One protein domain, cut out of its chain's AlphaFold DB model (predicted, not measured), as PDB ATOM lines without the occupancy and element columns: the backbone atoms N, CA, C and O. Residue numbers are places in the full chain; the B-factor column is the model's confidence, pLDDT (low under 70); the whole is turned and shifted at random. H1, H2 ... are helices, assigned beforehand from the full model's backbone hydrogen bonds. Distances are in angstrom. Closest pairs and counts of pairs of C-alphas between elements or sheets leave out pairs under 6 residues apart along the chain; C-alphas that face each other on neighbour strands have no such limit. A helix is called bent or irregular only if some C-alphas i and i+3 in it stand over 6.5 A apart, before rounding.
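AT A GLANCE: This is residues 193 to 273 and 338 to 456 of the 458 residues of an uncharacterized protein of Prevotella sp. BP1-145 (UniProt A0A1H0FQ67). Look first for one long bent helix, H12: its arm H12a lies in the core of a body of crossing helices, where H1, H2, H7 and H8 pack on it, and residues 441 to 456 stick out as a tail. Toward the other end of the long axis, the helical hairpin of H9 and H10 makes a small head, joined to the body by links that pair in parallel at residues 369 to 370 and 405 to 406. The printed part has 200 residues with twelve named helices, H1 to H12 in chain order, and no named strand: all helix, packed mostly crossed. It is compact, with a radius of gyration of the C-alphas of 19.0 A, yet elongated, spanning 70 by 42 by 28 A.

IN THESE COORDINATES: By its hydrogen bonds H12 was assigned as one helix, residues 420 to 454, but it is bent: C-alphas 431 and 434 are 7.0 A apart. Find C-alpha 420 at (-35.786, 83.154, -74.580); from there H12a runs 18.2 A to residue 431, and H12b, residues 434 to 454, runs 31.3 A and ends with C-alpha 454 at (-84.418, 65.471, -63.461). H1, residues 193 to 204, begins at (-59.642, 76.639, -65.256). Then find H2 at 218 to 230, irregular with C-alphas 220 and 223 7.5 A apart, H3 at 236 to 239, H4 at 243 to 247, H5 at 251 to 265, 21.3 A long, and H6 at 267 to 273. H7, 338 to 346, is only just irregular, with C-alphas 338 and 341 6.7 A apart; H8, 348 to 365, is 25.3 A long; H9 is 373 to 384, H10 389 to 398 and H11 412 to 418.

HOW THE PARTS SIT: Start at the hub, H12. H8 touches H12a, closest at C-alphas Ser 352 and Asp 426, 4.9 A, about perpendicular at 71 degrees, only just past steep. H1 touches H12a at Gly 204 and Tyr 425, C-alphas 5.8 A apart. H2 touches it at Tyr 221 and Phe 428, 6.7 A between C-alphas, and H7 at Trp 344 and Leu 431, 6.2 A. H11 and H12a only just touch, only at the corner, with Arg 416 and Leu 423 closest, C-alphas 7.1 A apart. H6 only just touches H12b, with 3 pairs of C-alphas within 8 A, closest Glu 271 and Pro 434, 7.1 A. Farther out, H5 touches H1 at Ala 194 and Ile 261, C-alphas 4.7 A apart. H3 only just touches H1, with 3 such pairs, closest Ser 195 and Leu 239, 5.5 A; H4 is close to H5 but not clearly touching, C-alphas Trp 246 and Ile 254 being 6.7 A apart. H9 and H10 touch at Leu 382 and Tyr 390, C-alphas 5.1 A apart, at a shallow tilt of 29 degrees, opposite ways. Every O i to N i+4 pair is within hydrogen-bond range in H1, H4, H5, H6, H8, H9 and H10, against 6 of 9 in H2, 4 of 5 in H7, 2 of 3 in H11, 5 of 8 in H12a and 16 of 17 in H12b; H3 is too short for one.

THE WHOLE: The farthest C-alphas, Gln 385 and Arg 456, are 71.2 A apart. Residues 274 to 337 are not printed, and C-alphas 273 and 338 are 17.1 A apart across the cut. The links H1 to H2 and H10 to H11 are long. Mean pLDDT of the printed part is 79.7; among the 43 residues under 70 are 232 to 253 and 442 to 456.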
ATOM      1  N   MET A 193     -60.490  75.772 -64.423       87.69
ATOM      2  CA  MET A 193     -59.642  76.639 -65.256       87.69
ATOM      3  C   MET A 193     -58.160  76.434 -64.923       87.69
ATOM      4  O   MET A 193     -57.368  76.253 -65.842       87.69
ATOM      5  N   ALA A 194     -57.818  76.323 -63.636       87.75
ATOM      6  CA  ALA A 194     -56.463  76.021 -63.172       87.75
ATOM      7  C   ALA A 194     -55.933  74.686 -63.725       87.75
ATOM      8  O   ALA A 194     -54.799  74.591 -64.180       87.75
ATOM      9  N   SER A 195     -56.782  73.659 -63.788       82.44
ATOM     10  CA  SER A 195     -56.421  72.363 -64.378       82.44
ATOM     11  C   SER A 195     -56.115  72.465 -65.875       82.44
ATOM     12  O   SER A 195     -55.310  71.701 -66.403       82.44
ATOM     13  N   TYR A 196     -56.753  73.398 -66.590       85.56
ATOM     14  CA  TYR A 196     -56.369  73.697 -67.968       85.56
ATOM     15  C   TYR A 196     -55.082  74.519 -68.041       85.56
ATOM     16  O   TYR A 196     -54.299  74.243 -68.942       85.56
ATOM     17  N   ALA A 197     -54.855  75.461 -67.117       86.44
ATOM     18  CA  ALA A 197     -53.602  76.214 -67.004       86.44
ATOM     19  C   ALA A 197     -52.395  75.283 -66.869       86.44
ATOM     20  O   ALA A 197     -51.508  75.306 -67.720       86.44
ATOM     21  N   MET A 198     -52.459  74.347 -65.922       83.38
ATOM     22  CA  MET A 198     -51.428  73.327 -65.719       83.38
ATOM     23  C   MET A 198     -51.140  72.545 -67.006       83.38
ATOM     24  O   MET A 198     -49.999  72.416 -67.429       83.38
ATOM     25  N   ARG A 199     -52.191  72.103 -67.708       80.38
ATOM     26  CA  ARG A 199     -52.043  71.370 -68.974       80.38
ATOM     27  C   ARG A 199     -51.454  72.204 -70.108       80.38
ATOM     28  O   ARG A 199     -50.946  71.608 -71.052       80.38
ATOM     29  N   MET A 200     -51.618  73.525 -70.088       83.38
ATOM     30  CA  MET A 200     -51.014  74.407 -71.087       83.38
ATOM     31  C   MET A 200     -49.510  74.489 -70.854       83.38
ATOM     32  O   MET A 200     -48.769  74.266 -71.807       83.38
ATOM     33  N   TYR A 201     -49.076  74.669 -69.604       77.38
ATOM     34  CA  TYR A 201     -47.659  74.594 -69.239       77.38
ATOM     35  C   TYR A 201     -47.061  73.220 -69.573       77.38
ATOM     36  O   TYR A 201     -46.097  73.158 -70.330       77.38
ATOM     37  N   ASP A 202     -47.702  72.121 -69.150       77.44
ATOM     38  CA  ASP A 202     -47.253  70.750 -69.454       77.44
ATOM     39  C   ASP A 202     -47.169  70.464 -70.956       77.44
ATOM     40  O   ASP A 202     -46.401  69.619 -71.400       77.44
ATOM     41  N   LEU A 203     -48.044  71.075 -71.759       79.00
ATOM     42  CA  LEU A 203     -48.034  70.870 -73.200       79.00
ATOM     43  C   LEU A 203     -46.966  71.743 -73.864       79.00
ATOM     44  O   LEU A 203     -46.290  71.256 -74.766       79.00
ATOM     45  N   GLY A 204     -46.786  72.973 -73.379       72.00
ATOM     46  CA  GLY A 204     -45.740  73.894 -73.813       72.00
ATOM     47  C   GLY A 204     -44.347  73.271 -73.758       72.00
ATOM     48  O   GLY A 204     -43.546  73.506 -74.659       72.00
ATOM     49  N   THR A 205     -44.073  72.420 -72.758       70.44
ATOM     50  CA  THR A 205     -42.758  71.769 -72.613       70.44
ATOM     51  C   THR A 205     -42.464  70.775 -73.735       70.44
ATOM     52  O   THR A 205     -41.320  70.376 -73.903       70.44
ATOM     53  N   ASN A 206     -43.484  70.364 -74.500       68.19
ATOM     54  CA  ASN A 206     -43.360  69.393 -75.587       68.19
ATOM     55  C   ASN A 206     -43.281  70.044 -76.979       68.19
ATOM     56  O   ASN A 206     -43.231  69.318 -77.972       68.19
ATOM     57  N   PHE A 207     -43.303  71.380 -77.083       70.75
ATOM     58  CA  PHE A 207     -43.038  72.071 -78.349       70.75
ATOM     59  C   PHE A 207     -41.606  72.595 -78.347       70.75
ATOM     60  O   PHE A 207     -41.273  73.608 -77.719       70.75
ATOM     61  N   GLU A 208     -40.750  71.852 -79.037       62.59
ATOM     62  CA  GLU A 208     -39.374  72.238 -79.325       62.59
ATOM     63  C   GLU A 208     -39.342  73.168 -80.551       62.59
ATOM     64  O   GLU A 208     -40.154  73.027 -81.467       62.59
ATOM     65  N   ASN A 209     -38.378  74.095 -80.578       64.62
ATOM     66  CA  ASN A 209     -37.979  74.868 -81.763       64.62
ATOM     67  C   ASN A 209     -38.950  75.969 -82.252       64.62
ATOM     68  O   ASN A 209     -39.222  76.062 -83.451       64.62
ATOM     69  N   ILE A 210     -39.434  76.846 -81.362       77.56
ATOM     70  CA  ILE A 210     -39.926  78.176 -81.777       77.56
ATOM     71  C   ILE A 210     -38.794  79.180 -81.518       77.56
ATOM     72  O   ILE A 210     -38.478  79.395 -80.349       77.56
ATOM     73  N   PRO A 211     -38.168  79.767 -82.559       75.56
ATOM     74  CA  PRO A 211     -37.114  80.765 -82.383       75.56
ATOM     75  C   PRO A 211     -37.590  81.972 -81.570       75.56
ATOM     76  O   PRO A 211     -38.759  82.356 -81.660       75.56
ATOM     77  N   ALA A 212     -36.681  82.600 -80.823       73.44
ATOM     78  CA  ALA A 212     -36.978  83.739 -79.951       73.44
ATOM     79  C   ALA A 212     -37.542  84.960 -80.714       73.44
ATOM     80  O   ALA A 212     -38.298  85.799 -80.205       73.44
ATOM     81  N   GLU A 213     -37.157  85.073 -81.975       78.31
ATOM     82  CA  GLU A 213     -37.576  86.118 -82.900       78.31
ATOM     83  C   GLU A 213     -39.034  85.907 -83.337       78.31
ATOM     84  O   GLU A 213     -39.766  86.870 -83.556       78.31
ATOM     85  N   ASP A 214     -39.476  84.648 -83.358       82.69
ATOM     86  CA  ASP A 214     -40.770  84.194 -83.868       82.69
ATOM     87  C   ASP A 214     -41.784  83.871 -82.755       82.69
ATOM     88  O   ASP A 214     -42.894  83.427 -83.055       82.69
ATOM     89  N   ILE A 215     -41.457  84.095 -81.474       84.94
ATOM     90  CA  ILE A 215     -42.312  83.716 -80.327       84.94
ATOM     91  C   ILE A 215     -43.738  84.260 -80.447       84.94
ATOM     92  O   ILE A 215     -44.675  83.622 -79.976       84.94
ATOM     93  N   HIS A 216     -43.932  85.413 -81.083       86.19
ATOM     94  CA  HIS A 216     -45.254  86.026 -81.228       86.19
ATOM     95  C   HIS A 216     -45.973  85.663 -82.533       86.19
ATOM     96  O   HIS A 216     -47.152  85.995 -82.684       86.19
ATOM     97  N   CYS A 217     -45.325  84.916 -83.437       87.00
ATOM     98  CA  CYS A 217     -45.946  84.374 -84.644       87.00
ATOM     99  C   CYS A 217     -46.938  83.264 -84.273       87.00
ATOM    100  O   CYS A 217     -46.580  82.117 -83.992       87.00
ATOM    101  N   THR A 218     -48.225  83.606 -84.265       84.38
ATOM    102  CA  THR A 218     -49.283  82.715 -83.767       84.38
ATOM    103  C   THR A 218     -49.440  81.420 -84.556       84.38
ATOM    104  O   THR A 218     -49.857  80.398 -84.004       84.38
ATOM    105  N   GLU A 219     -49.060  81.432 -85.831       85.94
ATOM    106  CA  GLU A 219     -49.093  80.296 -86.746       85.94
ATOM    107  C   GLU A 219     -48.193  79.152 -86.256       85.94
ATOM    108  O   GLU A 219     -48.550  77.978 -86.418       85.94
ATOM    109  N   ARG A 220     -47.083  79.478 -85.576       85.56
ATOM    110  CA  ARG A 220     -46.154  78.502 -84.977       85.56
ATOM    111  C   ARG A 220     -46.815  77.652 -83.890       85.56
ATOM    112  O   ARG A 220     -46.442  76.499 -83.701       85.56
ATOM    113  N   TYR A 221     -47.853  78.171 -83.234       87.06
ATOM    114  CA  TYR A 221     -48.592  77.465 -82.184       87.06
ATOM    115  C   TYR A 221     -49.787  76.664 -82.710       87.06
ATOM    116  O   TYR A 221     -50.506  76.057 -81.919       87.06
ATOM    117  N   SER A 222     -50.038  76.635 -84.022       85.31
ATOM    118  CA  SER A 222     -51.211  75.962 -84.603       85.31
ATOM    119  C   SER A 222     -51.329  74.489 -84.183       85.31
ATOM    120  O   SER A 222     -52.374  74.075 -83.676       85.31
ATOM    121  N   VAL A 223     -50.234  73.729 -84.286       83.88
ATOM    122  CA  VAL A 223     -50.158  72.319 -83.860       83.88
ATOM    123  C   VAL A 223     -50.421  72.184 -82.361       83.88
ATOM    124  O   VAL A 223     -51.208  71.336 -81.932       83.88
ATOM    125  N   ALA A 224     -49.809  73.054 -81.559       84.62
ATOM    126  CA  ALA A 224     -49.969  73.067 -80.112       84.62
ATOM    127  C   ALA A 224     -51.417  73.308 -79.685       84.62
ATOM    128  O   ALA A 224     -51.984  72.583 -78.859       84.62
ATOM    129  N   ILE A 225     -52.036  74.303 -80.311       86.00
ATOM    130  CA  ILE A 225     -53.431  74.666 -80.124       86.00
ATOM    131  C   ILE A 225     -54.353  73.520 -80.539       86.00
ATOM    132  O   ILE A 225     -55.307  73.224 -79.813       86.00
ATOM    133  N   ASP A 226     -54.078  72.835 -81.649       84.06
ATOM    134  CA  ASP A 226     -54.880  71.694 -82.088       84.06
ATOM    135  C   ASP A 226     -54.758  70.506 -81.129       84.06
ATOM    136  O   ASP A 226     -55.784  69.963 -80.695       84.06
ATOM    137  N   ILE A 227     -53.548  70.157 -80.686       82.25
ATOM    138  CA  ILE A 227     -53.352  69.118 -79.664       82.25
ATOM    139  C   ILE A 227     -54.115  69.489 -78.390       82.25
ATOM    140  O   ILE A 227     -54.898  68.683 -77.874       82.25
ATOM    141  N   PHE A 228     -53.970  70.721 -77.900       83.25
ATOM    142  CA  PHE A 228     -54.684  71.189 -76.712       83.25
ATOM    143  C   PHE A 228     -56.209  71.137 -76.886       83.25
ATOM    144  O   PHE A 228     -56.957  70.740 -75.977       83.25
ATOM    145  N   LYS A 229     -56.703  71.510 -78.069       80.75
ATOM    146  CA  LYS A 229     -58.124  71.521 -78.416       80.75
ATOM    147  C   LYS A 229     -58.707  70.109 -78.437       80.75
ATOM    148  O   LYS A 229     -59.739  69.908 -77.785       80.75
ATOM    149  N   TYR A 230     -58.055  69.153 -79.099       75.62
ATOM    150  CA  TYR A 230     -58.593  67.808 -79.346       75.62
ATOM    151  C   TYR A 230     -58.221  66.755 -78.296       75.62
ATOM    152  O   TYR A 230     -58.923  65.746 -78.199       75.62
ATOM    153  N   LYS A 231     -57.200  66.980 -77.455       70.56
ATOM    154  CA  LYS A 231     -56.836  66.063 -76.357       70.56
ATOM    155  C   LYS A 231     -57.998  65.939 -75.361       70.56
ATOM    156  O   LYS A 231     -58.191  66.799 -74.488       70.56
ATOM    157  N   LYS A 232     -58.787  64.865 -75.521       58.25
ATOM    158  CA  LYS A 232     -59.944  64.520 -74.681       58.25
ATOM    159  C   LYS A 232     -59.503  64.371 -73.226       58.25
ATOM    160  O   LYS A 232     -58.474  63.771 -72.930       58.25
ATOM    161  N   LEU A 233     -60.306  64.915 -72.316       56.03
ATOM    162  CA  LEU A 233     -60.188  64.625 -70.889       56.03
ATOM    163  C   LEU A 233     -60.632  63.181 -70.666       56.03
ATOM    164  O   LEU A 233     -61.747  62.838 -71.063       56.03
ATOM    165  N   LYS A 234     -59.788  62.348 -70.048       48.31
ATOM    166  CA  LYS A 234     -60.132  60.940 -69.807       48.31
ATOM    167  C   LYS A 234     -61.181  60.794 -68.693       48.31
ATOM    168  O   LYS A 234     -61.920  59.818 -68.705       48.31
ATOM    169  N   SER A 235     -61.325  61.767 -67.780       50.44
ATOM    170  CA  SER A 235     -62.396  61.770 -66.763       50.44
ATOM    171  C   SER A 235     -62.690  63.159 -66.156       50.44
ATOM    172  O   SER A 235     -61.954  64.124 -66.368       50.44
ATOM    173  N   ARG A 236     -63.795  63.280 -65.391       45.41
ATOM    174  CA  ARG A 236     -64.141  64.479 -64.585       45.41
ATOM    175  C   ARG A 236     -63.166  64.691 -63.416       45.41
ATOM    176  O   ARG A 236     -62.964  65.836 -63.040       45.41
ATOM    177  N   ALA A 237     -62.547  63.622 -62.916       44.03
ATOM    178  CA  ALA A 237     -61.553  63.666 -61.845       44.03
ATOM    179  C   ALA A 237     -60.229  64.327 -62.277       44.03
ATOM    180  O   ALA A 237     -59.543  64.881 -61.441       44.03
ATOM    181  N   GLN A 238     -59.903  64.371 -63.576       52.16
ATOM    182  CA  GLN A 238     -58.724  65.092 -64.096       52.16
ATOM    183  C   GLN A 238     -58.913  66.619 -64.215       52.16
ATOM    184  O   GLN A 238     -58.033  67.312 -64.716       52.16
ATOM    185  N   LEU A 239     -60.089  67.144 -63.858       51.25
ATOM    186  CA  LEU A 239     -60.395  68.583 -63.886       51.25
ATOM    187  C   LEU A 239     -60.415  69.228 -62.503       51.25
ATOM    188  O   LEU A 239     -60.662  70.428 -62.404       51.25
ATOM    189  N   LEU A 240     -60.280  68.414 -61.464       52.97
ATOM    190  CA  LEU A 240     -60.285  68.840 -60.083       52.97
ATOM    191  C   LEU A 240     -59.017  68.265 -59.477       52.97
ATOM    192  O   LEU A 240     -58.808  67.056 -59.527       52.97
ATOM    193  N   ILE A 241     -58.165  69.132 -58.949       56.59
ATOM    194  CA  ILE A 241     -57.050  68.691 -58.117       56.59
ATOM    195  C   ILE A 241     -57.706  68.171 -56.836       56.59
ATOM    196  O   ILE A 241     -58.147  68.976 -56.027       56.59
ATOM    197  N   ASN A 242     -57.887  66.855 -56.723       56.72
ATOM    198  CA  ASN A 242     -58.646  66.237 -55.634       56.72
ATOM    199  C   ASN A 242     -57.941  66.483 -54.289       56.72
ATOM    200  O   ASN A 242     -56.715  66.435 -54.215       56.72
ATOM    201  N   GLU A 243     -58.704  66.672 -53.215       56.50
ATOM    202  CA  GLU A 243     -58.254  66.722 -51.816       56.50
ATOM    203  C   GLU A 243     -57.143  65.706 -51.459       56.50
ATOM    204  O   GLU A 243     -56.160  66.052 -50.802       56.50
ATOM    205  N   LYS A 244     -57.238  64.456 -51.947       59.84
ATOM    206  CA  LYS A 244     -56.195  63.426 -51.737       59.84
ATOM    207  C   LYS A 244     -54.850  63.777 -52.381       59.84
ATOM    208  O   LYS A 244     -53.808  63.379 -51.867       59.84
ATOM    209  N   GLU A 245     -54.858  64.491 -53.504       62.19
ATOM    210  CA  GLU A 245     -53.631  64.974 -54.137       62.19
ATOM    211  C   GLU A 245     -53.022  66.133 -53.352       62.19
ATOM    212  O   GLU A 245     -51.805  66.188 -53.235       62.19
ATOM    213  N   TRP A 246     -53.827  67.028 -52.772       68.00
ATOM    214  CA  TRP A 246     -53.311  68.130 -51.950       68.00
ATOM    215  C   TRP A 246     -52.623  67.635 -50.678       68.00
ATOM    216  O   TRP A 246     -51.505  68.062 -50.393       68.00
ATOM    217  N   LYS A 247     -53.235  66.677 -49.968       63.00
ATOM    218  CA  LYS A 247     -52.687  66.096 -48.725       63.00
ATOM    219  C   LYS A 247     -51.326  65.418 -48.911       63.00
ATOM    220  O   LYS A 247     -50.507  65.445 -48.001       63.00
ATOM    221  N   ASN A 248     -51.085  64.838 -50.086       60.59
ATOM    222  CA  ASN A 248     -49.880  64.058 -50.386       60.59
ATOM    223  C   ASN A 248     -48.843  64.820 -51.232       60.59
ATOM    224  O   ASN A 248     -47.822  64.249 -51.623       60.59
ATOM    225  N   LYS A 249     -49.095  66.089 -51.573       64.88
ATOM    226  CA  LYS A 249     -48.160  66.911 -52.350       64.88
ATOM    227  C   LYS A 249     -47.090  67.516 -51.440       64.88
ATOM    228  O   LYS A 249     -47.371  67.977 -50.340       64.88
ATOM    229  N   SER A 250     -45.854  67.568 -51.938       63.41
ATOM    230  CA  SER A 250     -44.809  68.400 -51.339       63.41
ATOM    231  C   SER A 250     -45.188  69.883 -51.423       63.41
ATOM    232  O   SER A 250     -45.973  70.280 -52.290       63.41
ATOM    233  N   ILE A 251     -44.591  70.724 -50.570       64.94
ATOM    234  CA  ILE A 251     -44.826  72.180 -50.558       64.94
ATOM    235  C   ILE A 251     -44.628  72.788 -51.953       64.94
ATOM    236  O   ILE A 251     -45.454  73.583 -52.401       64.94
ATOM    237  N   CYS A 252     -43.591  72.360 -52.681       62.34
ATOM    238  CA  CYS A 252     -43.341  72.788 -54.060       62.34
ATOM    239  C   CYS A 252     -44.541  72.510 -54.979       62.34
ATOM    240  O   CYS A 252     -45.008  73.410 -55.672       62.34
ATOM    241  N   ARG A 253     -45.111  71.299 -54.925       68.56
ATOM    242  CA  ARG A 253     -46.260  70.920 -55.763       68.56
ATOM    243  C   ARG A 253     -47.551  71.642 -55.371       68.56
ATOM    244  O   ARG A 253     -48.407  71.872 -56.228       68.56
ATOM    245  N   ILE A 254     -47.716  71.996 -54.095       71.62
ATOM    246  CA  ILE A 254     -48.838  72.826 -53.627       71.62
ATOM    247  C   ILE A 254     -48.698  74.241 -54.195       71.62
ATOM    248  O   ILE A 254     -49.648  74.738 -54.799       71.62
ATOM    249  N   LYS A 255     -47.506  74.849 -54.105       74.00
ATOM    250  CA  LYS A 255     -47.213  76.171 -54.689       74.00
ATOM    251  C   LYS A 255     -47.454  76.210 -56.199       74.00
ATOM    252  O   LYS A 255     -48.084  77.140 -56.689       74.00
ATOM    253  N   GLU A 256     -47.020  75.189 -56.931       75.56
ATOM    254  CA  GLU A 256     -47.290  75.053 -58.372       75.56
ATOM    255  C   GLU A 256     -48.790  74.932 -58.673       75.56
ATOM    256  O   GLU A 256     -49.309  75.522 -59.618       75.56
ATOM    257  N   SER A 257     -49.529  74.191 -57.850       78.12
ATOM    258  CA  SER A 257     -50.972  74.031 -58.038       78.12
ATOM    259  C   SER A 257     -51.737  75.329 -57.732       78.12
ATOM    260  O   SER A 257     -52.683  75.656 -58.445       78.12
ATOM    261  N   VAL A 258     -51.309  76.095 -56.722       83.81
ATOM    262  CA  VAL A 258     -51.848  77.430 -56.406       83.81
ATOM    263  C   VAL A 258     -51.494  78.443 -57.498       83.81
ATOM    264  O   VAL A 258     -52.367  79.191 -57.923       83.81
ATOM    265  N   SER A 259     -50.272  78.406 -58.036       86.06
ATOM    266  CA  SER A 259     -49.845  79.221 -59.188       86.06
ATOM    267  C   SER A 259     -50.814  79.100 -60.371       86.06
ATOM    268  O   SER A 259     -51.278  80.095 -60.920       86.06
ATOM    269  N   ASN A 260     -51.236  77.875 -60.693       88.25
ATOM    270  CA  ASN A 260     -52.217  77.635 -61.753       88.25
ATOM    271  C   ASN A 260     -53.604  78.241 -61.464       88.25
ATOM    272  O   ASN A 260     -54.322  78.594 -62.400       88.25
ATOM    273  N   ILE A 261     -54.002  78.348 -60.192       89.88
ATOM    274  CA  ILE A 261     -55.249  79.015 -59.789       89.88
ATOM    275  C   ILE A 261     -55.126  80.520 -60.013       89.88
ATOM    276  O   ILE A 261     -55.993  81.100 -60.660       89.88
ATOM    277  N   LEU A 262     -54.030  81.118 -59.552       90.38
ATOM    278  CA  LEU A 262     -53.771  82.552 -59.678       90.38
ATOM    279  C   LEU A 262     -53.659  82.979 -61.150       90.38
ATOM    280  O   LEU A 262     -54.256  83.968 -61.557       90.38
ATOM    281  N   CYS A 263     -53.001  82.172 -61.983       91.69
ATOM    282  CA  CYS A 263     -52.989  82.357 -63.436       91.69
ATOM    283  C   CYS A 263     -54.412  82.339 -64.035       91.69
ATOM    284  O   CYS A 263     -54.788  83.208 -64.826       91.69
ATOM    285  N   ALA A 264     -55.240  81.370 -63.628       92.31
ATOM    286  CA  ALA A 264     -56.599  81.211 -64.136       92.31
ATOM    287  C   ALA A 264     -57.562  82.341 -63.726       92.31
ATOM    288  O   ALA A 264     -58.545  82.589 -64.436       92.31
ATOM    289  N   ASP A 265     -57.289  83.032 -62.620       92.75
ATOM    290  CA  ASP A 265     -58.106  84.143 -62.125       92.75
ATOM    291  C   ASP A 265     -58.129  85.327 -63.105       92.75
ATOM    292  O   ASP A 265     -59.165  85.975 -63.283       92.75
ATOM    293  N   CYS A 266     -57.050  85.528 -63.866       91.69
ATOM    294  CA  CYS A 266     -56.945  86.598 -64.859       91.69
ATOM    295  C   CYS A 266     -57.655  86.291 -66.195       91.69
ATOM    296  O   CYS A 266     -57.864  87.197 -67.009       91.69
ATOM    297  N   PHE A 267     -58.056  85.040 -66.467       92.06
ATOM    298  CA  PHE A 267     -58.523  84.628 -67.805       92.06
ATOM    299  C   PHE A 267     -59.763  85.390 -68.282       92.06
ATOM    300  O   PHE A 267     -59.851  85.775 -69.451       92.06
ATOM    301  N   LYS A 268     -60.739  85.602 -67.391       90.06
ATOM    302  CA  LYS A 268     -61.991  86.297 -67.735       90.06
ATOM    303  C   LYS A 268     -61.753  87.780 -68.009       90.06
ATOM    304  O   LYS A 268     -62.302  88.301 -68.978       90.06
ATOM    305  N   VAL A 269     -60.928  88.426 -67.185       89.38
ATOM    306  CA  VAL A 269     -60.555  89.840 -67.329       89.38
ATOM    307  C   VAL A 269     -59.839  90.055 -68.661       89.38
ATOM    308  O   VAL A 269     -60.258  90.902 -69.446       89.38
ATOM    309  N   ARG A 270     -58.860  89.205 -68.998       90.25
ATOM    310  CA  ARG A 270     -58.165  89.266 -70.296       90.25
ATOM    311  C   ARG A 270     -59.102  89.047 -71.480       90.25
ATOM    312  O   ARG A 270     -59.066  89.809 -72.441       90.25
ATOM    313  N   GLU A 271     -59.996  88.056 -71.409       89.81
ATOM    314  CA  GLU A 271     -60.996  87.849 -72.465       89.81
ATOM    315  C   GLU A 271     -61.895  89.073 -72.650       89.81
ATOM    316  O   GLU A 271     -62.259  89.398 -73.785       89.81
ATOM    317  N   ARG A 272     -62.263  89.742 -71.558       87.69
ATOM    318  CA  ARG A 272     -63.087  90.946 -71.602       87.69
ATOM    319  C   ARG A 272     -62.337  92.121 -72.210       87.69
ATOM    320  O   ARG A 272     -62.873  92.747 -73.114       87.69
ATOM    321  N   SER A 273     -61.097  92.354 -71.796       87.81
ATOM    322  CA  SER A 273     -60.207  93.356 -72.389       87.81
ATOM    323  C   SER A 273     -60.058  93.196 -73.898       87.81
ATOM    324  O   SER A 273     -60.188  94.168 -74.632       87.81
ATOM    325  N   LYS A 338     -65.824  85.161 -85.541       49.47
ATOM    326  CA  LYS A 338     -64.705  84.615 -86.340       49.47
ATOM    327  C   LYS A 338     -63.426  85.463 -86.215       49.47
ATOM    328  O   LYS A 338     -62.344  84.890 -86.289       49.47
ATOM    329  N   ASN A 339     -63.527  86.768 -85.932       60.41
ATOM    330  CA  ASN A 339     -62.380  87.664 -85.714       60.41
ATOM    331  C   ASN A 339     -61.776  87.577 -84.307       60.41
ATOM    332  O   ASN A 339     -60.675  88.076 -84.105       60.41
ATOM    333  N   LYS A 340     -62.430  86.922 -83.338       68.25
ATOM    334  CA  LYS A 340     -61.895  86.813 -81.972       68.25
ATOM    335  C   LYS A 340     -60.493  86.198 -81.964       68.25
ATOM    336  O   LYS A 340     -59.600  86.740 -81.337       68.25
ATOM    337  N   LYS A 341     -60.273  85.126 -82.734       73.44
ATOM    338  CA  LYS A 341     -58.936  84.531 -82.906       73.44
ATOM    339  C   LYS A 341     -57.907  85.524 -83.449       73.44
ATOM    340  O   LYS A 341     -56.782  85.522 -82.977       73.44
ATOM    341  N   LYS A 342     -58.309  86.365 -84.408       79.81
ATOM    342  CA  LYS A 342     -57.446  87.397 -84.985       79.81
ATOM    343  C   LYS A 342     -57.040  88.430 -83.932       79.81
ATOM    344  O   LYS A 342     -55.874  88.770 -83.881       79.81
ATOM    345  N   LEU A 343     -57.957  88.854 -83.059       82.81
ATOM    346  CA  LEU A 343     -57.637  89.800 -81.980       82.81
ATOM    347  C   LEU A 343     -56.694  89.208 -80.931       82.81
ATOM    348  O   LEU A 343     -55.757  89.868 -80.505       82.81
ATOM    349  N   TRP A 344     -56.911  87.952 -80.530       87.56
ATOM    350  CA  TRP A 344     -55.971  87.264 -79.637       87.56
ATOM    351  C   TRP A 344     -54.579  87.134 -80.264       87.56
ATOM    352  O   TRP A 344     -53.596  87.185 -79.538       87.56
ATOM    353  N   ALA A 345     -54.501  86.987 -81.589       86.88
ATOM    354  CA  ALA A 345     -53.232  86.965 -82.302       86.88
ATOM    355  C   ALA A 345     -52.581  88.350 -82.405       86.88
ATOM    356  O   ALA A 345     -51.396  88.487 -82.130       86.88
ATOM    357  N   GLU A 346     -53.366  89.371 -82.737       86.25
ATOM    358  CA  GLU A 346     -52.936  90.769 -82.844       86.25
ATOM    359  C   GLU A 346     -52.367  91.303 -81.523       86.25
ATOM    360  O   GLU A 346     -51.347  91.983 -81.518       86.25
ATOM    361  N   TYR A 347     -52.978  90.937 -80.394       88.38
ATOM    362  CA  TYR A 347     -52.561  91.389 -79.062       88.38
ATOM    363  C   TYR A 347     -51.736  90.358 -78.284       88.38
ATOM    364  O   TYR A 347     -51.553  90.502 -77.074       88.38
ATOM    365  N   ASN A 348     -51.234  89.320 -78.954       90.31
ATOM    366  CA  ASN A 348     -50.515  88.222 -78.312       90.31
ATOM    367  C   ASN A 348     -49.265  88.703 -77.560       90.31
ATOM    368  O   ASN A 348     -49.055  88.322 -76.412       90.31
ATOM    369  N   GLU A 349     -48.458  89.572 -78.170       88.19
ATOM    370  CA  GLU A 349     -47.242  90.098 -77.540       88.19
ATOM    371  C   GLU A 349     -47.537  90.926 -76.272       88.19
ATOM    372  O   GLU A 349     -47.034  90.550 -75.211       88.19
ATOM    373  N   PRO A 350     -48.382  91.982 -76.297       87.12
ATOM    374  CA  PRO A 350     -48.764  92.702 -75.077       87.12
ATOM    375  C   PRO A 350     -49.309  91.789 -73.972       87.12
ATOM    376  O   PRO A 350     -48.912  91.904 -72.814       87.12
ATOM    377  N   LEU A 351     -50.170  90.832 -74.331       89.31
ATOM    378  CA  LEU A 351     -50.721  89.879 -73.371       89.31
ATOM    379  C   LEU A 351     -49.652  88.945 -72.781       89.31
ATOM    380  O   LEU A 351     -49.738  88.611 -71.602       89.31
ATOM    381  N   SER A 352     -48.655  88.540 -73.574       90.44
ATOM    382  CA  SER A 352     -47.537  87.703 -73.113       90.44
ATOM    383  C   SER A 352     -46.668  88.462 -72.110       90.44
ATOM    384  O   SER A 352     -46.352  87.934 -71.049       90.44
ATOM    385  N   ARG A 353     -46.377  89.741 -72.380       89.62
ATOM    386  CA  ARG A 353     -45.660  90.628 -71.441       89.62
ATOM    387  C   ARG A 353     -46.398  90.795 -70.117       89.62
ATOM    388  O   ARG A 353     -45.802  90.697 -69.044       89.62
ATOM    389  N   SER A 354     -47.709  91.011 -70.197       89.94
ATOM    390  CA  SER A 354     -48.575  91.098 -69.020       89.94
ATOM    391  C   SER A 354     -48.627  89.776 -68.245       89.94
ATOM    392  O   SER A 354     -48.692  89.785 -67.018       89.94
ATOM    393  N   GLU A 355     -48.574  88.625 -68.925       91.62
ATOM    394  CA  GLU A 355     -48.492  87.326 -68.254       91.62
ATOM    395  C   GLU A 355     -47.179  87.112 -67.527       91.62
ATOM    396  O   GLU A 355     -47.213  86.683 -66.375       91.62
ATOM    397  N   HIS A 356     -46.058  87.456 -68.153       92.94
ATOM    398  CA  HIS A 356     -44.767  87.385 -67.485       92.94
ATOM    399  C   HIS A 356     -44.737  88.281 -66.248       92.94
ATOM    400  O   HIS A 356     -44.368  87.831 -65.169       92.94
ATOM    401  N   SER A 357     -45.241  89.515 -66.359       91.88
ATOM    402  CA  SER A 357     -45.349  90.443 -65.220       91.88
ATOM    403  C   SER A 357     -46.206  89.858 -64.089       91.88
ATOM    404  O   SER A 357     -45.782  89.827 -62.932       91.88
ATOM    405  N   ARG A 358     -47.369  89.281 -64.429       93.06
ATOM    406  CA  ARG A 358     -48.231  88.548 -63.486       93.06
ATOM    407  C   ARG A 358     -47.494  87.394 -62.812       93.06
ATOM    408  O   ARG A 358     -47.585  87.220 -61.596       93.06
ATOM    409  N   TRP A 359     -46.771  86.593 -63.587       93.62
ATOM    410  CA  TRP A 359     -46.010  85.456 -63.082       93.62
ATOM    411  C   TRP A 359     -44.866  85.900 -62.162       93.62
ATOM    412  O   TRP A 359     -44.695  85.315 -61.092       93.62
ATOM    413  N   VAL A 360     -44.139  86.965 -62.513       94.00
ATOM    414  CA  VAL A 360     -43.084  87.566 -61.680       94.00
ATOM    415  C   VAL A 360     -43.653  87.975 -60.328       94.00
ATOM    416  O   VAL A 360     -43.139  87.547 -59.290       94.00
ATOM    417  N   VAL A 361     -44.746  88.744 -60.327       93.12
ATOM    418  CA  VAL A 361     -45.417  89.172 -59.093       93.12
ATOM    419  C   VAL A 361     -45.825  87.966 -58.267       93.12
ATOM    420  O   VAL A 361     -45.488  87.895 -57.089       93.12
ATOM    421  N   GLU A 362     -46.467  86.976 -58.884       92.06
ATOM    422  CA  GLU A 362     -46.864  85.744 -58.213       92.06
ATOM    423  C   GLU A 362     -45.674  85.024 -57.557       92.06
ATOM    424  O   GLU A 362     -45.771  84.603 -56.405       92.06
ATOM    425  N   LYS A 363     -44.529  84.889 -58.234       90.06
ATOM    426  CA  LYS A 363     -43.356  84.215 -57.653       90.06
ATOM    427  C   LYS A 363     -42.712  85.015 -56.528       90.06
ATOM    428  O   LYS A 363     -42.365  84.414 -55.509       90.06
ATOM    429  N   LEU A 364     -42.609  86.336 -56.661       90.81
ATOM    430  CA  LEU A 364     -42.146  87.208 -55.577       90.81
ATOM    431  C   LEU A 364     -43.059  87.086 -54.350       90.81
ATOM    432  O   LEU A 364     -42.593  86.931 -53.218       90.81
ATOM    433  N   ILE A 365     -44.367  87.046 -54.595       87.06
ATOM    434  CA  ILE A 365     -45.398  86.777 -53.598       87.06
ATOM    435  C   ILE A 365     -45.222  85.384 -52.964       87.06
ATOM    436  O   ILE A 365     -45.310  85.220 -51.752       87.06
ATOM    437  N   LEU A 366     -44.884  84.358 -53.740       81.19
ATOM    438  CA  LEU A 366     -44.629  83.005 -53.228       81.19
ATOM    439  C   LEU A 366     -43.258  82.845 -52.535       81.19
ATOM    440  O   LEU A 366     -42.891  81.725 -52.140       81.19
ATOM    441  N   GLY A 367     -42.531  83.951 -52.345       82.62
ATOM    442  CA  GLY A 367     -41.288  84.043 -51.581       82.62
ATOM    443  C   GLY A 367     -40.021  83.749 -52.381       82.62
ATOM    444  O   GLY A 367     -38.970  83.563 -51.767       82.62
ATOM    445  N   TYR A 368     -40.114  83.682 -53.712       88.62
ATOM    446  CA  TYR A 368     -38.944  83.601 -54.584       88.62
ATOM    447  C   TYR A 368     -38.292  84.973 -54.740       88.62
ATOM    448  O   TYR A 368     -38.958  85.999 -54.604       88.62
ATOM    449  N   ARG A 369     -36.997  84.997 -55.041       92.94
ATOM    450  CA  ARG A 369     -36.264  86.214 -55.412       92.94
ATOM    451  C   ARG A 369     -35.561  86.048 -56.766       92.94
ATOM    452  O   ARG A 369     -35.280  84.913 -57.159       92.94
ATOM    453  N   PRO A 370     -35.257  87.140 -57.481       94.75
ATOM    454  CA  PRO A 370     -34.294  87.095 -58.571       94.75
ATOM    455  C   PRO A 370     -32.932  86.577 -58.104       94.75
ATOM    456  O   PRO A 370     -32.592  86.616 -56.913       94.75
ATOM    457  N   PHE A 371     -32.147  86.108 -59.069       95.31
ATOM    458  CA  PHE A 371     -30.725  85.854 -58.859       95.31
ATOM    459  C   PHE A 371     -30.032  87.164 -58.488       95.31
ATOM    460  O   PHE A 371     -30.330  88.209 -59.073       95.31
ATOM    461  N   ASN A 372     -29.116  87.097 -57.526       94.31
ATOM    462  CA  ASN A 372     -28.193  88.201 -57.275       94.31
ATOM    463  C   ASN A 372     -27.077  88.229 -58.341       94.31
ATOM    464  O   ASN A 372     -27.001  87.341 -59.197       94.31
ATOM    465  N   ASP A 373     -26.219  89.248 -58.297       94.06
ATOM    466  CA  ASP A 373     -25.184  89.458 -59.318       94.06
ATOM    467  C   ASP A 373     -24.179  88.299 -59.392       94.06
ATOM    468  O   ASP A 373     -23.815  87.864 -60.484       94.06
ATOM    469  N   GLU A 374     -23.789  87.733 -58.247       96.06
ATOM    470  CA  GLU A 374     -22.884  86.578 -58.180       96.06
ATOM    471  C   GLU A 374     -23.527  85.321 -58.775       96.06
ATOM    472  O   GLU A 374     -22.913  84.604 -59.570       96.06
ATOM    473  N   GLU A 375     -24.788  85.056 -58.423       96.31
ATOM    474  CA  GLU A 375     -25.543  83.909 -58.919       96.31
ATOM    475  C   GLU A 375     -25.759  84.002 -60.431       96.31
ATOM    476  O   GLU A 375     -25.662  82.987 -61.122       96.31
ATOM    477  N   ARG A 376     -26.012  85.214 -60.941       93.50
ATOM    478  CA  ARG A 376     -26.162  85.499 -62.371       93.50
ATOM    479  C   ARG A 376     -24.843  85.317 -63.118       93.50
ATOM    480  O   ARG A 376     -24.821  84.597 -64.112       93.50
ATOM    481  N   ALA A 377     -23.750  85.892 -62.618       93.69
ATOM    482  CA  ALA A 377     -22.427  85.730 -63.218       93.69
ATOM    483  C   ALA A 377     -21.995  84.253 -63.253       93.69
ATOM    484  O   ALA A 377     -21.428  83.785 -64.244       93.69
ATOM    485  N   HIS A 378     -22.304  83.489 -62.201       94.75
ATOM    486  CA  HIS A 378     -22.022  82.056 -62.172       94.75
ATOM    487  C   HIS A 378     -22.872  81.268 -63.180       94.75
ATOM    488  O   HIS A 378     -22.345  80.385 -63.858       94.75
ATOM    489  N   ASP A 379     -24.163  81.588 -63.314       93.62
ATOM    490  CA  ASP A 379     -25.028  80.975 -64.330       93.62
ATOM    491  C   ASP A 379     -24.508  81.246 -65.750       93.62
ATOM    492  O   ASP A 379     -24.370  80.307 -66.538       93.62
ATOM    493  N   GLU A 380     -24.133  82.493 -66.054       91.75
ATOM    494  CA  GLU A 380     -23.546  82.885 -67.343       91.75
ATOM    495  C   GLU A 380     -22.227  82.138 -67.612       91.75
ATOM    496  O   GLU A 380     -22.047  81.575 -68.696       91.75
ATOM    497  N   TYR A 381     -21.346  82.019 -66.613       93.12
ATOM    498  CA  TYR A 381     -20.131  81.204 -66.717       93.12
ATOM    499  C   TYR A 381     -20.449  79.735 -67.046       93.12
ATOM    500  O   TYR A 381     -19.864  79.165 -67.970       93.12
ATOM    501  N   LEU A 382     -21.394  79.111 -66.335       92.81
ATOM    502  CA  LEU A 382     -21.778  77.715 -66.578       92.81
ATOM    503  C   LEU A 382     -22.406  77.503 -67.963       92.81
ATOM    504  O   LEU A 382     -22.217  76.434 -68.552       92.81
ATOM    505  N   GLN A 383     -23.139  78.491 -68.481       88.31
ATOM    506  CA  GLN A 383     -23.658  78.467 -69.848       88.31
ATOM    507  C   GLN A 383     -22.523  78.509 -70.880       88.31
ATOM    508  O   GLN A 383     -22.516  77.684 -71.795       88.31
ATOM    509  N   MET A 384     -21.531  79.390 -70.701       89.31
ATOM    510  CA  MET A 384     -20.369  79.502 -71.601       89.31
ATOM    511  C   MET A 384     -19.549  78.208 -71.681       89.31
ATOM    512  O   MET A 384     -18.970  77.903 -72.720       89.31
ATOM    513  N   GLN A 385     -19.527  77.412 -70.609       89.81
ATOM    514  CA  GLN A 385     -18.861  76.105 -70.596       89.81
ATOM    515  C   GLN A 385     -19.596  75.029 -71.424       89.81
ATOM    516  O   GLN A 385     -19.069  73.932 -71.592       89.81
ATOM    517  N   GLY A 386     -20.832  75.275 -71.880       81.06
ATOM    518  CA  GLY A 386     -21.589  74.375 -72.767       81.06
ATOM    519  C   GLY A 386     -21.971  73.009 -72.176       81.06
ATOM    520  O   GLY A 386     -22.519  72.159 -72.870       81.06
ATOM    521  N   CYS A 387     -21.711  72.766 -70.889       75.62
ATOM    522  CA  CYS A 387     -21.791  71.434 -70.281       75.62
ATOM    523  C   CYS A 387     -23.149  71.105 -69.629       75.62
ATOM    524  O   CYS A 387     -23.254  70.139 -68.872       75.62
ATOM    525  N   GLY A 388     -24.185  71.926 -69.849       81.81
ATOM    526  CA  GLY A 388     -25.532  71.731 -69.287       81.81
ATOM    527  C   GLY A 388     -25.639  71.875 -67.760       81.81
ATOM    528  O   GLY A 388     -26.742  71.810 -67.217       81.81
ATOM    529  N   ARG A 389     -24.520  72.111 -67.056       88.12
ATOM    530  CA  ARG A 389     -24.455  72.251 -65.588       88.12
ATOM    531  C   ARG A 389     -25.289  73.417 -65.055       88.12
ATOM    532  O   ARG A 389     -25.792  73.322 -63.940       88.12
ATOM    533  N   TYR A 390     -25.489  74.463 -65.860       90.38
ATOM    534  CA  TYR A 390     -26.329  75.609 -65.505       90.38
ATOM    535  C   TYR A 390     -27.770  75.189 -65.155       90.38
ATOM    536  O   TYR A 390     -28.351  75.730 -64.224       90.38
ATOM    537  N   LYS A 391     -28.336  74.160 -65.812       90.44
ATOM    538  CA  LYS A 391     -29.702  73.683 -65.515       90.44
ATOM    539  C   LYS A 391     -29.818  73.154 -64.090       90.44
ATOM    540  O   LYS A 391     -30.738  73.522 -63.368       90.44
ATOM    541  N   LYS A 392     -28.851  72.328 -63.675       92.75
ATOM    542  CA  LYS A 392     -28.793  71.801 -62.307       92.75
ATOM    543  C   LYS A 392     -28.601  72.934 -61.299       92.75
ATOM    544  O   LYS A 392     -29.299  72.969 -60.295       92.75
ATOM    545  N   TYR A 393     -27.707  73.875 -61.597       94.44
ATOM    546  CA  TYR A 393     -27.477  75.041 -60.747       94.44
ATOM    547  C   TYR A 393     -28.757  75.866 -60.532       94.44
ATOM    548  O   TYR A 393     -29.127  76.139 -59.392       94.44
ATOM    549  N   ARG A 394     -29.493  76.179 -61.607       93.38
ATOM    550  CA  ARG A 394     -30.793  76.868 -61.535       93.38
ATOM    551  C   ARG A 394     -31.818  76.096 -60.700       93.38
ATOM    552  O   ARG A 394     -32.503  76.696 -59.872       93.38
ATOM    553  N   ASP A 395     -31.912  74.780 -60.886       90.94
ATOM    554  CA  ASP A 395     -32.813  73.917 -60.111       90.94
ATOM    555  C   ASP A 395     -32.469  73.903 -58.616       90.94
ATOM    556  O   ASP A 395     -33.372  73.969 -57.777       90.94
ATOM    557  N   ASP A 396     -31.179  73.846 -58.280       92.75
ATOM    558  CA  ASP A 396     -30.695  73.853 -56.899       92.75
ATOM    559  C   ASP A 396     -31.017  75.199 -56.220       92.75
ATOM    560  O   ASP A 396     -31.524  75.221 -55.096       92.75
ATOM    561  N   LEU A 397     -30.825  76.326 -56.922       94.00
ATOM    562  CA  LEU A 397     -31.204  77.665 -56.446       94.00
ATOM    563  C   LEU A 397     -32.713  77.803 -56.206       94.00
ATOM    564  O   LEU A 397     -33.143  78.323 -55.172       94.00
ATOM    565  N   LYS A 398     -33.529  77.290 -57.130       89.94
ATOM    566  CA  LYS A 398     -34.997  77.327 -57.047       89.94
ATOM    567  C   LYS A 398     -35.552  76.522 -55.874       89.94
ATOM    568  O   LYS A 398     -36.649  76.821 -55.394       89.94
ATOM    569  N   ARG A 399     -34.826  75.494 -55.430       85.69
ATOM    570  CA  ARG A 399     -35.236  74.572 -54.360       85.69
ATOM    571  C   ARG A 399     -34.668  74.923 -52.985       85.69
ATOM    572  O   ARG A 399     -34.951  74.193 -52.044       85.69
ATOM    573  N   ARG A 400     -33.909  76.016 -52.837       85.75
ATOM    574  CA  ARG A 400     -33.422  76.460 -51.521       85.75
ATOM    575  C   ARG A 400     -34.586  76.745 -50.567       85.75
ATOM    576  O   ARG A 400     -35.530  77.450 -50.917       85.75
ATOM    577  N   ASP A 401     -34.482  76.259 -49.332       74.31
ATOM    578  CA  ASP A 401     -35.560  76.383 -48.339       74.31
ATOM    579  C   ASP A 401     -35.749  77.821 -47.829       74.31
ATOM    580  O   ASP A 401     -36.870  78.276 -47.579       74.31
ATOM    581  N   LYS A 402     -34.645  78.562 -47.658       77.38
ATOM    582  CA  LYS A 402     -34.657  79.890 -47.025       77.38
ATOM    583  C   LYS A 402     -34.896  81.014 -48.031       77.38
ATOM    584  O   LYS A 402     -35.724  81.897 -47.776       77.38
ATOM    585  N   ASP A 403     -34.203  80.960 -49.159       84.69
ATOM    586  CA  ASP A 403     -34.083  82.031 -50.146       84.69
ATOM    587  C   ASP A 403     -34.183  81.495 -51.591       84.69
ATOM    588  O   ASP A 403     -33.264  81.690 -52.387       84.69
ATOM    589  N   PRO A 404     -35.282  80.806 -51.954       88.19
ATOM    590  CA  PRO A 404     -35.404  80.217 -53.281       88.19
ATOM    591  C   PRO A 404     -35.279  81.296 -54.358       88.19
ATOM    592  O   PRO A 404     -35.976  82.314 -54.318       88.19
ATOM    593  N   ALA A 405     -34.400  81.069 -55.330       93.00
ATOM    594  CA  ALA A 405     -34.111  82.032 -56.384       93.00
ATOM    595  C   ALA A 405     -34.526  81.497 -57.758       93.00
ATOM    596  O   ALA A 405     -34.438  80.297 -58.016       93.00
ATOM    597  N   HIS A 406     -34.988  82.373 -58.649       93.69
ATOM    598  CA  HIS A 406     -35.378  82.000 -60.011       93.69
ATOM    599  C   HIS A 406     -34.759  82.967 -61.018       93.69
ATOM    600  O   HIS A 406     -34.885  84.179 -60.858       93.69
ATOM    601  N   ILE A 407     -34.112  82.428 -62.053       93.38
ATOM    602  CA  ILE A 407     -33.424  83.225 -63.079       93.38
ATOM    603  C   ILE A 407     -34.413  84.097 -63.865       93.38
ATOM    604  O   ILE A 407     -34.142  85.264 -64.112       93.38
ATOM    605  N   ASP A 408     -35.601  83.556 -64.146       94.00
ATOM    606  CA  ASP A 408     -36.641  84.239 -64.929       94.00
ATOM    607  C   ASP A 408     -37.382  85.348 -64.167       94.00
ATOM    608  O   ASP A 408     -38.238  86.015 -64.743       94.00
ATOM    609  N   LEU A 409     -37.066  85.596 -62.887       94.62
ATOM    610  CA  LEU A 409     -37.580  86.764 -62.161       94.62
ATOM    611  C   LEU A 409     -36.847  88.029 -62.609       94.62
ATOM    612  O   LEU A 409     -35.990  88.570 -61.920       94.62
ATOM    613  N   CYS A 410     -37.170  88.469 -63.811       92.62
ATOM    614  CA  CYS A 410     -36.575  89.613 -64.476       92.62
ATOM    615  C   CYS A 410     -37.619  90.292 -65.367       92.62
ATOM    616  O   CYS A 410     -38.753  89.822 -65.477       92.62
ATOM    617  N   SER A 411     -37.238  91.397 -65.999       91.31
ATOM    618  CA  SER A 411     -38.077  92.044 -67.003       91.31
ATOM    619  C   SER A 411     -38.290  91.115 -68.206       91.31
ATOM    620  O   SER A 411     -37.436  90.287 -68.520       91.31
ATOM    621  N   TYR A 412     -39.410  91.240 -68.908       89.69
ATOM    622  CA  TYR A 412     -39.697  90.504 -70.138       89.69
ATOM    623  C   TYR A 412     -38.612  90.721 -71.197       89.69
ATOM    624  O   TYR A 412     -38.210  89.789 -71.900       89.69
ATOM    625  N   ARG A 413     -38.095  91.954 -71.295       88.00
ATOM    626  CA  ARG A 413     -36.955  92.275 -72.166       88.00
ATOM    627  C   ARG A 413     -35.715  91.463 -71.795       88.00
ATOM    628  O   ARG A 413     -35.036  90.962 -72.688       88.00
ATOM    629  N   GLU A 414     -35.417  91.349 -70.506       89.31
ATOM    630  CA  GLU A 414     -34.257  90.602 -70.025       89.31
ATOM    631  C   GLU A 414     -34.462  89.089 -70.158       89.31
ATOM    632  O   GLU A 414     -33.527  88.382 -70.536       89.31
ATOM    633  N   LEU A 415     -35.689  88.592 -69.964       90.88
ATOM    634  CA  LEU A 415     -36.029  87.184 -70.172       90.88
ATOM    635  C   LEU A 415     -35.682  86.738 -71.597       90.88
ATOM    636  O   LEU A 415     -35.089  85.679 -71.794       90.88
ATOM    637  N   ARG A 416     -35.947  87.600 -72.587       87.50
ATOM    638  CA  ARG A 416     -35.570  87.371 -73.990       87.50
ATOM    639  C   ARG A 416     -34.073  87.157 -74.196       87.50
ATOM    640  O   ARG A 416     -33.689  86.466 -75.133       87.50
ATOM    641  N   ARG A 417     -33.233  87.748 -73.347       86.12
ATOM    642  CA  ARG A 417     -31.776  87.596 -73.400       86.12
ATOM    643  C   ARG A 417     -31.315  86.333 -72.676       86.12
ATOM    644  O   ARG A 417     -30.476  85.613 -73.204       86.12
ATOM    645  N   ILE A 418     -31.825  86.088 -71.467       86.62
ATOM    646  CA  ILE A 418     -31.266  85.071 -70.557       86.62
ATOM    647  C   ILE A 418     -31.916  83.690 -70.690       86.62
ATOM    648  O   ILE A 418     -31.286  82.679 -70.369       86.62
ATOM    649  N   ASN A 419     -33.180  83.643 -71.117       86.31
ATOM    650  CA  ASN A 419     -33.957  82.415 -71.251       86.31
ATOM    651  C   ASN A 419     -35.102  82.585 -72.277       86.31
ATOM    652  O   ASN A 419     -36.282  82.505 -71.927       86.31
ATOM    653  N   PRO A 420     -34.780  82.849 -73.560       84.25
ATOM    654  CA  PRO A 420     -35.786  83.154 -74.580       84.25
ATOM    655  C   PRO A 420     -36.810  82.036 -74.794       84.25
ATOM    656  O   PRO A 420     -37.953  82.316 -75.146       84.25
ATOM    657  N   ASP A 421     -36.424  80.780 -74.561       81.12
ATOM    658  CA  ASP A 421     -37.312  79.629 -74.721       81.12
ATOM    659  C   ASP A 421     -38.532  79.683 -73.794       81.12
ATOM    660  O   ASP A 421     -39.555  79.078 -74.119       81.12
ATOM    661  N   ASP A 422     -38.465  80.409 -72.676       85.62
ATOM    662  CA  ASP A 422     -39.562  80.466 -71.709       85.62
ATOM    663  C   ASP A 422     -40.687  81.424 -72.133       85.62
ATOM    664  O   ASP A 422     -41.858  81.204 -71.818       85.62
ATOM    665  N   LEU A 423     -40.385  82.408 -72.978       87.44
ATOM    666  CA  LEU A 423     -41.378  83.350 -73.512       87.44
ATOM    667  C   LEU A 423     -42.473  82.655 -74.346       87.44
ATOM    668  O   LEU A 423     -43.595  83.158 -74.482       87.44
ATOM    669  N   LYS A 424     -42.179  81.472 -74.904       87.44
ATOM    670  CA  LYS A 424     -43.162  80.685 -75.668       87.44
ATOM    671  C   LYS A 424     -44.322  80.206 -74.796       87.44
ATOM    672  O   LYS A 424     -45.424  80.010 -75.313       87.44
ATOM    673  N   TYR A 425     -44.097  80.006 -73.494       87.44
ATOM    674  CA  TYR A 425     -45.139  79.563 -72.570       87.44
ATOM    675  C   TYR A 425     -46.181  80.659 -72.367       87.44
ATOM    676  O   TYR A 425     -47.376  80.374 -72.477       87.44
ATOM    677  N   ASP A 426     -45.736  81.899 -72.161       90.69
ATOM    678  CA  ASP A 426     -46.618  83.055 -71.989       90.69
ATOM    679  C   ASP A 426     -47.469  83.269 -73.239       90.69
ATOM    680  O   ASP A 426     -48.696  83.381 -73.164       90.69
ATOM    681  N   SER A 427     -46.834  83.205 -74.410       90.75
ATOM    682  CA  SER A 427     -47.533  83.360 -75.682       90.75
ATOM    683  C   SER A 427     -48.531  82.235 -75.956       90.75
ATOM    684  O   SER A 427     -49.699  82.488 -76.278       90.75
ATOM    685  N   PHE A 428     -48.122  80.979 -75.767       90.75
ATOM    686  CA  PHE A 428     -49.016  79.839 -75.948       90.75
ATOM    687  C   PHE A 428     -50.227  79.905 -75.011       90.75
ATOM    688  O   PHE A 428     -51.365  79.660 -75.436       90.75
ATOM    689  N   LEU A 429     -49.993  80.271 -73.748       91.19
ATOM    690  CA  LEU A 429     -51.036  80.436 -72.745       91.19
ATOM    691  C   LEU A 429     -52.092  81.441 -73.225       91.19
ATOM    692  O   LEU A 429     -53.288  81.138 -73.152       91.19
ATOM    693  N   MET A 430     -51.682  82.584 -73.788       92.12
ATOM    694  CA  MET A 430     -52.616  83.639 -74.206       92.12
ATOM    695  C   MET A 430     -53.526  83.161 -75.332       92.12
ATOM    696  O   MET A 430     -54.750  83.313 -75.266       92.12
ATOM    697  N   LEU A 431     -52.954  82.483 -76.327       90.81
ATOM    698  CA  LEU A 431     -53.704  81.929 -77.456       90.81
ATOM    699  C   LEU A 431     -54.682  80.819 -77.036       90.81
ATOM    700  O   LEU A 431     -55.700  80.586 -77.703       90.81
ATOM    701  N   ALA A 432     -54.411  80.139 -75.923       90.62
ATOM    702  CA  ALA A 432     -55.210  79.022 -75.441       90.62
ATOM    703  C   ALA A 432     -56.345  79.423 -74.470       90.62
ATOM    704  O   ALA A 432     -57.358  78.710 -74.414       90.62
ATOM    705  N   ILE A 433     -56.271  80.579 -73.789       92.06
ATOM    706  CA  ILE A 433     -57.351  81.125 -72.930       92.06
ATOM    707  C   ILE A 433     -58.755  81.041 -73.569       92.06
ATOM    708  O   ILE A 433     -59.662  80.481 -72.934       92.06
ATOM    709  N   PRO A 434     -59.004  81.516 -74.811       89.19
ATOM    710  CA  PRO A 434     -60.347  81.460 -75.400       89.19
ATOM    711  C   PRO A 434     -60.878  80.023 -75.550       89.19
ATOM    712  O   PRO A 434     -62.088  79.786 -75.471       89.19
ATOM    713  N   ILE A 435     -59.990  79.039 -75.725       86.88
ATOM    714  CA  ILE A 435     -60.349  77.618 -75.804       86.88
ATOM    715  C   ILE A 435     -60.741  77.098 -74.420       86.88
ATOM    716  O   ILE A 435     -61.742  76.382 -74.301       86.88
ATOM    717  N   VAL A 436     -59.991  77.469 -73.379       88.56
ATOM    718  CA  VAL A 436     -60.284  77.104 -71.985       88.56
ATOM    719  C   VAL A 436     -61.656  77.618 -71.571       88.56
ATOM    720  O   VAL A 436     -62.511  76.827 -71.160       88.56
ATOM    721  N   LEU A 437     -61.905  78.916 -71.755       87.56
ATOM    722  CA  LEU A 437     -63.167  79.553 -71.375       87.56
ATOM    723  C   LEU A 437     -64.357  78.912 -72.098       87.56
ATOM    724  O   LEU A 437     -65.384  78.621 -71.480       87.56
ATOM    725  N   HIS A 438     -64.208  78.592 -73.386       83.25
ATOM    726  CA  HIS A 438     -65.230  77.867 -74.146       83.25
ATOM    727  C   HIS A 438     -65.496  76.455 -73.605       83.25
ATOM    728  O   HIS A 438     -66.655  76.056 -73.448       83.25
ATOM    729  N   LYS A 439     -64.439  75.691 -73.295       80.69
ATOM    730  CA  LYS A 439     -64.553  74.327 -72.749       80.69
ATOM    731  C   LYS A 439     -65.228  74.318 -71.374       80.69
ATOM    732  O   LYS A 439     -66.074  73.456 -71.123       80.69
ATOM    733  N   VAL A 440     -64.893  75.272 -70.505       79.75
ATOM    734  CA  VAL A 440     -65.492  75.395 -69.166       79.75
ATOM    735  C   VAL A 440     -66.964  75.815 -69.259       79.75
ATOM    736  O   VAL A 440     -67.811  75.148 -68.655       79.75
ATOM    737  N   ARG A 441     -67.298  76.818 -70.091       77.56
ATOM    738  CA  ARG A 441     -68.686  77.265 -70.339       77.56
ATOM    739  C   ARG A 441     -69.579  76.134 -70.857       77.56
ATOM    740  O   ARG A 441     -70.622  75.860 -70.267       77.56
ATOM    741  N   LYS A 442     -69.166  75.423 -71.918       65.94
ATOM    742  CA  LYS A 442     -69.953  74.318 -72.512       65.94
ATOM    743  C   LYS A 442     -70.290  73.217 -71.509       65.94
ATOM    744  O   LYS A 442     -71.395  72.675 -71.529       65.94
ATOM    745  N   LYS A 443     -69.344  72.877 -70.632       59.53
ATOM    746  CA  LYS A 443     -69.547  71.823 -69.636       59.53
ATOM    747  C   LYS A 443     -70.566  72.240 -68.573       59.53
ATOM    748  O   LYS A 443     -71.345  71.397 -68.143       59.53
ATOM    749  N   TRP A 444     -70.617  73.524 -68.221       48.97
ATOM    750  CA  TRP A 444     -71.609  74.076 -67.294       48.97
ATOM    751  C   TRP A 444     -73.037  73.987 -67.862       48.97
ATOM    752  O   TRP A 444     -73.905  73.392 -67.231       48.97
ATOM    753  N   TYR A 445     -73.246  74.403 -69.118       39.34
ATOM    754  CA  TYR A 445     -74.548  74.273 -69.799       39.34
ATOM    755  C   TYR A 445     -75.053  72.822 -69.890       39.34
ATOM    756  O   TYR A 445     -76.242  72.564 -69.713       39.34
ATOM    757  N   SER A 446     -74.159  71.852 -70.117       45.62
ATOM    758  CA  SER A 446     -74.543  70.430 -70.155       45.62
ATOM    759  C   SER A 446     -75.010  69.876 -68.801       45.62
ATOM    760  O   SER A 446     -75.772  68.913 -68.762       45.62
ATOM    761  N   ILE A 447     -74.560  70.482 -67.696       47.50
ATOM    762  CA  ILE A 447     -74.906  70.078 -66.330       47.50
ATOM    763  C   ILE A 447     -76.240  70.710 -65.926       47.50
ATOM    764  O   ILE A 447     -77.137  69.974 -65.526       47.50
ATOM    765  N   CYS A 448     -76.412  72.022 -66.133       37.22
ATOM    766  CA  CYS A 448     -77.656  72.733 -65.810       37.22
ATOM    767  C   CYS A 448     -78.874  72.156 -66.556       37.22
ATOM    768  O   CYS A 448     -79.956  72.024 -65.982       37.22
ATOM    769  N   ASN A 449     -78.686  71.732 -67.812       38.06
ATOM    770  CA  ASN A 449     -79.750  71.090 -68.585       38.06
ATOM    771  C   ASN A 449     -80.103  69.684 -68.074       38.06
ATOM    772  O   ASN A 449     -81.268  69.309 -68.138       38.06
ATOM    773  N   ARG A 450     -79.154  68.915 -67.521       42.09
ATOM    774  CA  ARG A 450     -79.450  67.595 -66.925       42.09
ATOM    775  C   ARG A 450     -80.176  67.712 -65.584       42.09
ATOM    776  O   ARG A 450     -81.104  66.953 -65.335       42.09
ATOM    777  N   SER A 451     -79.820  68.691 -64.754       40.31
ATOM    778  CA  SER A 451     -80.530  68.966 -63.496       40.31
ATOM    779  C   SER A 451     -81.965  69.468 -63.711       40.31
ATOM    780  O   SER A 451     -82.846  69.125 -62.928       40.31
ATOM    781  N   ASN A 452     -82.232  70.208 -64.795       37.09
ATOM    782  CA  ASN A 452     -83.591  70.637 -65.153       37.09
ATOM    783  C   ASN A 452     -84.456  69.520 -65.757       37.09
ATOM    784  O   ASN A 452     -85.676  69.583 -65.648       37.09
ATOM    785  N   VAL A 453     -83.852  68.498 -66.372       40.06
ATOM    786  CA  VAL A 453     -84.583  67.304 -66.835       40.06
ATOM    787  C   VAL A 453     -84.986  66.431 -65.646       40.06
ATOM    788  O   VAL A 453     -86.138  66.020 -65.570       40.06
ATOM    789  N   ASN A 454     -84.102  66.252 -64.661       38.03
ATOM    790  CA  ASN A 454     -84.418  65.471 -63.461       38.03
ATOM    791  C   ASN A 454     -85.455  66.153 -62.547       38.03
ATOM    792  O   ASN A 454     -86.247  65.462 -61.925       38.03
ATOM    793  N   LYS A 455     -85.516  67.494 -62.510       39.41
ATOM    794  CA  LYS A 455     -86.575  68.248 -61.802       39.41
ATOM    795  C   LYS A 455     -87.932  68.278 -62.521       39.41
ATOM    796  O   LYS A 455     -88.889  68.789 -61.965       39.41
ATOM    797  N   ARG A 456     -88.009  67.808 -63.770       39.59
ATOM    798  CA  ARG A 456     -89.274  67.652 -64.514       39.59
ATOM    799  C   ARG A 456     -89.776  66.203 -64.522       39.59
ATOM    800  O   ARG A 456     -90.813  65.936 -65.116       39.59
TER     801      ARG A 456